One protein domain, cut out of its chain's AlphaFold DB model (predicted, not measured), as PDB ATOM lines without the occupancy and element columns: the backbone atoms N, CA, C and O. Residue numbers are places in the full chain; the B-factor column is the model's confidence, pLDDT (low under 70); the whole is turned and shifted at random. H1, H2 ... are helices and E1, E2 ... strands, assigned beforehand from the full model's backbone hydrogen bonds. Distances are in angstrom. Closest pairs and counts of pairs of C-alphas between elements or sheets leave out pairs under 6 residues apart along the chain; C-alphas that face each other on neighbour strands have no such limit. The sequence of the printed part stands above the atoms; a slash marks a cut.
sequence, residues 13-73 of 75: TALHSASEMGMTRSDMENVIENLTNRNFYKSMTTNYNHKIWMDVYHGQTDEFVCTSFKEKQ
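What this domain is: This is residues 13 to 73 of the 75 residues of an uncharacterized protein of Rhodobacteraceae bacterium (UniProt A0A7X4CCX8). A strongly twisted wall of three antiparallel strands makes the body of this domain, and the helix H2 crosses over part of one face, over E2 and E3. The short helix H1 sits beyond the edge strand E3, turned about crosswise to H2, and the loop between E1 and E2 reaches out at one end of the sheet. The 61 residues printed have two named helices and three named strands, in the chain order H1 H2 E1 E2 E3, and the class is mixed, helices and strands. The sheet order is E1, E2, E3, a meander, each strand the antiparallel neighbour of the one before. The whole is only just compact, close to loose, with a radius of gyration of the C-alphas of 12.2 A and spans of 34 by 25 by 16 A.

How they stand to each other: Start at the inner strand E2, residues 53 to 60. Its antiparallel neighbour E1, residues 40 to 45, is an edge strand and forms a hairpin with it at 150 degrees; look for N 44 and O 54, 2.8 A apart, within hydrogen-bond range. The other edge strand, E3, residues 65 to 72, forms a hairpin with E2 at 156 degrees, and N 57 and O 68 are within hydrogen-bond range at 3.0 A. H2, residues 25 to 34, is on this sheet at a height over the sheet of 9.7 A. It lies over E3 and, only just, over E2, with 3 of its C-alphas falling on E2. It runs across the strands, at 74 degrees to E3 on the local plane. Its closest C-alphas to E2 are those of Val 31 and Gly 59, 6.3 A apart. H1, residues 13 to 20, only grazes the sheet with its residues 14 to 18, and is near E3. H1 and H2 are close but not clearly touching; their closest C-alphas, of Ala 18 and Met 28, are 7.6 A apart. Their lines are about perpendicular at 72 degrees, only just past steep. In both helices every O i to N i+4 pair is within hydrogen-bond range.

Where its parts are: Find C-alpha 53 at (307.308, 227.828, 166.205); from there E2 runs 22.5 A to C-alpha 60. E3 covers 22.4 A and ends at C-alpha 72, at (311.624, 229.947, 163.796). E1 measures 15.1 A, H2 14.4 A. H1 begins at C-alpha 13, at (305.753, 244.112, 173.910), and measures 10.5 A.

The domain as a whole: The two C-alphas farthest apart are those of Lys 51 and Asp 62, at 34.8 A. The printed part, residues 13 to 73, has no cut. The links H1 to H2, H2 to E1 and E2 to E3 are tight, E1 to E2 is short, and no link is long. The mean pLDDT of the printed part is 74.3; look for values under 70 in residues 60 to 73, where E3 has a mean of 56.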
ATOM      1  N   THR A  13     306.028 244.666 172.582       75.19
ATOM      2  CA  THR A  13     305.753 244.112 173.910       75.19
ATOM      3  C   THR A  13     307.035 243.687 174.619       75.19
ATOM      4  O   THR A  13     307.196 244.021 175.785       75.19
ATOM      5  N   ALA A  14     307.977 243.045 173.921       77.50
ATOM      6  CA  ALA A  14     309.279 242.703 174.492       77.50
ATOM      7  C   ALA A  14     310.093 243.952 174.865       77.50
ATOM      8  O   ALA A  14     310.697 243.979 175.932       77.50
ATOM      9  N   LEU A  15     310.062 245.001 174.033       82.25
ATOM     10  CA  LEU A  15     310.700 246.286 174.347       82.25
ATOM     11  C   LEU A  15     310.067 246.964 175.568       82.25
ATOM     12  O   LEU A  15     310.780 247.515 176.400       82.25
ATOM     13  N   HIS A  16     308.739 246.913 175.689       82.00
ATOM     14  CA  HIS A  16     308.034 247.467 176.844       82.00
ATOM     15  C   HIS A  16     308.392 246.717 178.130       82.00
ATOM     16  O   HIS A  16     308.787 247.346 179.104       82.00
ATOM     17  N   SER A  17     308.346 245.382 178.114       77.44
ATOM     18  CA  SER A  17     308.735 244.568 179.269       77.44
ATOM     19  C   SER A  17     310.209 244.748 179.640       77.44
ATOM     20  O   SER A  17     310.526 244.848 180.818       77.44
ATOM     21  N   ALA A  18     311.110 244.862 178.661       81.19
ATOM     22  CA  ALA A  18     312.513 245.181 178.924       81.19
ATOM     23  C   ALA A  18     312.669 246.566 179.574       81.19
ATOM     24  O   ALA A  18     313.397 246.701 180.553       81.19
ATOM     25  N   SER A  19     311.929 247.573 179.099       83.25
ATOM     26  CA  SER A  19     311.919 248.910 179.703       83.25
ATOM     27  C   SER A  19     311.363 248.912 181.130       83.25
ATOM     28  O   SER A  19     311.875 249.653 181.964       83.25
ATOM     29  N   GLU A  20     310.337 248.109 181.428       83.38
ATOM     30  CA  GLU A  20     309.814 247.926 182.794       83.38
ATOM     31  C   GLU A  20     310.854 247.279 183.719       83.38
ATOM     32  O   GLU A  20     310.903 247.583 184.907       83.38
ATOM     33  N   MET A  21     311.709 246.421 183.160       80.69
ATOM     34  CA  MET A  21     312.837 245.795 183.850       80.69
ATOM     35  C   MET A  21     314.090 246.685 183.882       80.69
ATOM     36  O   MET A  21     315.119 246.256 184.385       80.69
ATOM     37  N   GLY A  22     314.037 247.911 183.345       83.31
ATOM     38  CA  GLY A  22     315.185 248.825 183.295       83.31
ATOM     39  C   GLY A  22     316.277 248.426 182.298       83.31
ATOM     40  O   GLY A  22     317.358 249.009 182.314       83.31
ATOM     41  N   MET A  23     316.008 247.463 181.416       80.19
ATOM     42  CA  MET A  23     316.972 246.967 180.440       80.19
ATOM     43  C   MET A  23     316.999 247.846 179.193       80.19
ATOM     44  O   MET A  23     315.964 248.185 178.610       80.19
ATOM     45  N   THR A  24     318.203 248.180 178.741       84.75
ATOM     46  CA  THR A  24     318.411 248.864 177.467       84.75
ATOM     47  C   THR A  24     318.415 247.867 176.311       84.75
ATOM     48  O   THR A  24     318.558 246.656 176.489       84.75
ATOM     49  N   ARG A  25     318.291 248.369 175.077       82.12
ATOM     50  CA  ARG A  25     318.388 247.525 173.879       82.12
ATOM     51  C   ARG A  25     319.718 246.763 173.823       82.12
ATOM     52  O   ARG A  25     319.709 245.581 173.505       82.12
ATOM     53  N   SER A  26     320.828 247.412 174.172       82.81
ATOM     54  CA  SER A  26     322.145 246.769 174.202       82.81
ATOM     55  C   SER A  26     322.203 245.618 175.205       82.81
ATOM     56  O   SER A  26     322.818 244.595 174.920       82.81
ATOM     57  N   ASP A  27     321.508 245.739 176.339       80.88
ATOM     58  CA  ASP A  27     321.420 244.654 177.322       80.88
ATOM     59  C   ASP A  27     320.644 243.463 176.755       80.88
ATOM     60  O   ASP A  27     321.066 242.318 176.904       80.88
ATOM     61  N   MET A  28     319.544 243.718 176.038       81.00
ATOM     62  CA  MET A  28     318.785 242.663 175.357       81.00
ATOM     63  C   MET A  28     319.619 241.950 174.284       81.00
ATOM     64  O   MET A  28     319.546 240.728 174.157       81.00
ATOM     65  N   GLU A  29     320.410 242.698 173.513       83.62
ATOM     66  CA  GLU A  29     321.307 242.149 172.490       83.62
ATOM     67  C   GLU A  29     322.396 241.283 173.136       83.62
ATOM     68  O   GLU A  29     322.562 240.125 172.752       83.62
ATOM     69  N   ASN A  30     323.028 241.774 174.204       82.56
ATOM     70  CA  ASN A  30     324.030 241.030 174.966       82.56
ATOM     71  C   ASN A  30     323.457 239.737 175.576       82.56
ATOM     72  O   ASN A  30     324.119 238.700 175.581       82.56
ATOM     73  N   VAL A  31     322.207 239.751 176.051       81.81
ATOM     74  CA  VAL A  31     321.532 238.526 176.514       81.81
ATOM     75  C   VAL A  31     321.422 237.515 175.392       81.81
ATOM     76  O   VAL A  31     321.790 236.360 175.589       81.81
ATOM     77  N   ILE A  32     320.931 237.937 174.226       80.75
ATOM     78  CA  ILE A  32     320.732 237.051 173.075       80.75
ATOM     79  C   ILE A  32     322.064 236.478 172.587       80.75
ATOM     80  O   ILE A  32     322.124 235.291 172.267       80.75
ATOM     81  N   GLU A  33     323.125 237.282 172.570       82.31
ATOM     82  CA  GLU A  33     324.471 236.843 172.190       82.31
ATOM     83  C   GLU A  33     325.057 235.811 173.162       82.31
ATOM     84  O   GLU A  33     325.762 234.897 172.735       82.31
ATOM     85  N   ASN A  34     324.716 235.900 174.451       79.94
ATOM     86  CA  ASN A  34     325.171 234.963 175.481       79.94
ATOM     87  C   ASN A  34     324.245 233.748 175.680       79.94
ATOM     88  O   ASN A  34     324.560 232.861 176.480       79.94
ATOM     89  N   LEU A  35     323.110 233.659 174.974       81.19
ATOM     90  CA  LEU A  35     322.225 232.496 175.072       81.19
ATOM     91  C   LEU A  35     322.919 231.238 174.541       81.19
ATOM     92  O   LEU A  35     323.301 231.140 173.375       81.19
ATOM     93  N   THR A  36     322.999 230.212 175.388       79.62
ATOM     94  CA  THR A  36     323.505 228.892 174.998       79.62
ATOM     95  C   THR A  36     322.372 227.874 174.876       79.62
ATOM     96  O   THR A  36     321.254 228.085 175.345       79.62
ATOM     97  N   ASN A  37     322.668 226.698 174.311       79.50
ATOM     98  CA  ASN A  37     321.710 225.585 174.261       79.50
ATOM     99  C   ASN A  37     321.210 225.149 175.654       79.50
ATOM    100  O   ASN A  37     320.125 224.591 175.767       79.50
ATOM    101  N   ARG A  38     321.967 225.421 176.728       79.75
ATOM    102  CA  ARG A  38     321.549 225.100 178.105       79.75
ATOM    103  C   ARG A  38     320.436 226.011 178.617       79.75
ATOM    104  O   ARG A  38     319.731 225.643 179.547       79.75
ATOM    105  N   ASN A  39     320.288 227.185 178.013       79.81
ATOM    106  CA  ASN A  39     319.253 228.155 178.343       79.81
ATOM    107  C   ASN A  39     317.928 227.849 177.634       79.81
ATOM    108  O   ASN A  39     316.936 228.526 177.893       79.81
ATOM    109  N   PHE A  40     317.900 226.865 176.730       81.00
ATOM    110  CA  PHE A  40     316.683 226.467 176.039       81.00
ATOM    111  C   PHE A  40     315.690 225.857 177.028       81.00
ATOM    112  O   PHE A  40     315.995 224.890 177.723       81.00
ATOM    113  N   TYR A  41     314.489 226.426 177.072       82.25
ATOM    114  CA  TYR A  41     313.408 225.922 177.902       82.25
ATOM    115  C   TYR A  41     312.488 225.001 177.103       82.25
ATOM    116  O   TYR A  41     312.319 223.834 177.456       82.25
ATOM    117  N   LYS A  42     311.881 225.518 176.032       76.38
ATOM    118  CA  LYS A  42     310.973 224.762 175.158       76.38
ATOM    119  C   LYS A  42     310.738 225.485 173.838       76.38
ATOM    120  O   LYS A  42     310.832 226.705 173.785       76.38
ATOM    121  N   SER A  43     310.324 224.750 172.813       81.81
ATOM    122  CA  SER A  43     309.708 225.328 171.615       81.81
ATOM    123  C   SER A  43     308.192 225.295 171.783       81.81
ATOM    124  O   SER A  43     307.639 224.294 172.239       81.81
ATOM    125  N   MET A  44     307.505 226.378 171.437       79.12
ATOM    126  CA  MET A  44     306.048 226.454 171.519       79.12
ATOM    127  C   MET A  44     305.451 227.180 170.322       79.12
ATOM    128  O   MET A  44     306.051 228.096 169.769       79.12
ATOM    129  N   THR A  45     304.236 226.796 169.955       80.75
ATOM    130  CA  THR A  45     303.422 227.520 168.981       80.75
ATOM    131  C   THR A  45     302.406 228.403 169.706       80.75
ATOM    132  O   THR A  45     302.125 228.199 170.891       80.75
ATOM    133  N   THR A  46     301.823 229.388 169.023       73.69
ATOM    134  CA  THR A  46     300.707 230.161 169.599       73.69
ATOM    135  C   THR A  46     299.370 229.481 169.314       73.69
ATOM    136  O   THR A  46     299.223 228.788 168.310       73.69
ATOM    137  N   ASN A  47     298.361 229.728 170.159       74.44
ATOM    138  CA  ASN A  47     296.980 229.311 169.867       74.44
ATOM    139  C   ASN A  47     296.432 229.981 168.595       74.44
ATOM    140  O   ASN A  47     295.588 229.412 167.912       74.44
ATOM    141  N   TYR A  48     296.919 231.185 168.280       74.25
ATOM    142  CA  TYR A  48     296.517 231.946 167.101       74.25
ATOM    143  C   TYR A  48     297.062 231.338 165.801       74.25
ATOM    144  O   TYR A  48     296.357 231.275 164.798       74.25
ATOM    145  N   ASN A  49     298.307 230.858 165.818       72.62
ATOM    146  CA  ASN A  49     298.922 230.204 164.673       72.62
ATOM    147  C   ASN A  49     299.859 229.076 165.122       72.62
ATOM    148  O   ASN A  49     300.989 229.310 165.556       72.62
ATOM    149  N   HIS A  50     299.385 227.840 164.960       76.56
ATOM    150  CA  HIS A  50     300.108 226.617 165.311       76.56
ATOM    151  C   HIS A  50     301.209 226.236 164.304       76.56
ATOM    152  O   HIS A  50     301.895 225.237 164.496       76.56
ATOM    153  N   LYS A  51     301.368 226.987 163.204       79.88
ATOM    154  CA  LYS A  51     302.408 226.737 162.192       79.88
ATOM    155  C   LYS A  51     303.709 227.484 162.473       79.88
ATOM    156  O   LYS A  51     304.738 227.128 161.908       79.88
ATOM    157  N   ILE A  52     303.661 228.505 163.328       76.62
ATOM    158  CA  ILE A  52     304.828 229.296 163.714       76.62
ATOM    159  C   ILE A  52     305.354 228.750 165.034       76.62
ATOM    160  O   ILE A  52     304.629 228.713 166.032       76.62
ATOM    161  N   TRP A  53     306.618 228.335 165.028       75.56
ATOM    162  CA  TRP A  53     307.308 227.828 166.205       75.56
ATOM    163  C   TRP A  53     308.174 228.927 166.805       75.56
ATOM    164  O   TRP A  53     308.901 229.621 166.100       75.56
ATOM    165  N   MET A  54     308.111 229.080 168.120       78.75
ATOM    166  CA  MET A  54     308.933 230.017 168.873       78.75
ATOM    167  C   MET A  54     309.757 229.238 169.888       78.75
ATOM    168  O   MET A  54     309.202 228.509 170.711       78.75
ATOM    169  N   ASP A  55     311.072 229.401 169.847       83.00
ATOM    170  CA  ASP A  55     311.969 228.873 170.866       83.00
ATOM    171  C   ASP A  55     311.985 229.824 172.066       83.00
ATOM    172  O   ASP A  55     312.188 231.030 171.917       83.00
ATOM    173  N   VAL A  56     311.760 229.275 173.257       81.88
ATOM    174  CA  VAL A  56     311.736 229.997 174.529       81.88
ATOM    175  C   VAL A  56     313.020 229.705 175.284       81.88
ATOM    176  O   VAL A  56     313.361 228.540 175.511       81.88
ATOM    177  N   TYR A  57     313.704 230.762 175.708       84.00
ATOM    178  CA  TYR A  57     314.954 230.680 176.454       84.00
ATOM    179  C   TYR A  57     314.843 231.374 177.809       84.00
ATOM    180  O   TYR A  57     314.209 232.424 177.925       84.00
ATOM    181  N   HIS A  58     315.517 230.817 178.812       80.31
ATOM    182  CA  HIS A  58     315.786 231.484 180.082       80.31
ATOM    183  C   HIS A  58     317.133 232.205 180.001       80.31
ATOM    184  O   HIS A  58     318.193 231.587 180.123       80.31
ATOM    185  N   GLY A  59     317.088 233.514 179.773       71.38
ATOM    186  CA  GLY A  59     318.239 234.399 179.880       71.38
ATOM    187  C   GLY A  59     318.412 234.876 181.318       71.38
ATOM    188  O   GLY A  59     317.435 235.167 182.010       71.38
ATOM    189  N   GLN A  60     319.657 234.958 181.765       66.31
ATOM    190  CA  GLN A  60     320.015 235.630 183.009       66.31
ATOM    191  C   GLN A  60     320.905 236.813 182.657       66.31
ATOM    192  O   GLN A  60     321.832 236.681 181.860       66.31
ATOM    193  N   THR A  61     320.589 237.959 183.238       62.69
ATOM    194  CA  THR A  61     321.487 239.109 183.340       62.69
ATOM    195  C   THR A  61     321.887 239.243 184.797       62.69
ATOM    196  O   THR A  61     321.188 238.720 185.667       62.69
ATOM    197  N   ASP A  62     322.984 239.942 185.067       59.44
ATOM    198  CA  ASP A  62     323.478 240.136 186.434       59.44
ATOM    199  C   ASP A  62     322.449 240.817 187.359       59.44
ATOM    200  O   ASP A  62     322.558 240.711 188.579       59.44
ATOM    201  N   GLU A  63     321.417 241.455 186.795       54.47
ATOM    202  CA  GLU A  63     320.399 242.194 187.544       54.47
ATOM    203  C   GLU A  63     318.973 241.606 187.397       54.47
ATOM    204  O   GLU A  63     318.163 241.725 188.316       54.47
ATOM    205  N   PHE A  64     318.662 240.884 186.305       51.16
ATOM    206  CA  PHE A  64     317.309 240.375 186.001       51.16
ATOM    207  C   PHE A  64     317.265 239.055 185.201       51.16
ATOM    208  O   PHE A  64     318.134 238.768 184.377       51.16
ATOM    209  N   VAL A  65     316.188 238.270 185.371       55.09
ATOM    210  CA  VAL A  65     315.878 237.076 184.555       55.09
ATOM    211  C   VAL A  65     314.961 237.464 183.393       55.09
ATOM    212  O   VAL A  65     313.835 237.896 183.625       55.09
ATOM    213  N   CYS A  66     315.399 237.253 182.151       54.16
ATOM    214  CA  CYS A  66     314.613 237.546 180.950       54.16
ATOM    215  C   CYS A  66     314.207 236.275 180.203       54.16
ATOM    216  O   CYS A  66     315.050 235.473 179.802       54.16
ATOM    217  N   THR A  67     312.913 236.132 179.917       56.81
ATOM    218  CA  THR A  67     312.409 235.087 179.016       56.81
ATOM    219  C   THR A  67     312.386 235.625 177.588       56.81
ATOM    220  O   THR A  67     311.603 236.522 177.281       56.81
ATOM    221  N   SER A  68     313.241 235.097 176.712       59.41
ATOM    222  CA  SER A  68     313.341 235.543 175.312       59.41
ATOM    223  C   SER A  68     312.670 234.554 174.360       59.41
ATOM    224  O   SER A  68     312.794 233.340 174.536       59.41
ATOM    225  N   PHE A  69     311.985 235.078 173.339       56.00
ATOM    226  CA  PHE A  69     311.337 234.306 172.279       56.00
ATOM    227  C   PHE A  69     312.100 234.489 170.969       56.00
ATOM    228  O   PHE A  69     312.296 235.618 170.522       56.00
ATOM    229  N   LYS A  70     312.498 233.389 170.333       59.25
ATOM    230  CA  LYS A  70     313.060 233.396 168.982       59.25
ATOM    231  C   LYS A  70     312.085 232.713 168.035       59.25
ATOM    232  O   LYS A  70     311.836 231.519 168.164       59.25
ATOM    233  N   GLU A  71     311.526 233.462 167.093       55.72
ATOM    234  CA  GLU A  71     310.673 232.903 166.044       55.72
ATOM    235  C   GLU A  71     311.521 232.059 165.078       55.72
ATOM    236  O   GLU A  71     312.513 232.534 164.520       55.72
ATOM    237  N   LYS A  72     311.145 230.793 164.888       48.41
ATOM    238  CA  LYS A  72     311.624 229.947 163.796       48.41
ATOM    239  C   LYS A  72     310.563 229.945 162.705       48.41
ATOM    240  O   LYS A  72     309.460 229.435 162.907       48.41
ATOM    241  N   GLN A  73     310.913 230.493 161.543       43.12
ATOM    242  CA  GLN A  73     310.121 230.272 160.336       43.12
ATOM    243  C   GLN A  73     310.118 228.764 160.023       43.12
ATOM    244  O   GLN A  73     311.173 228.126 160.136       43.12
TER     245      GLN A  73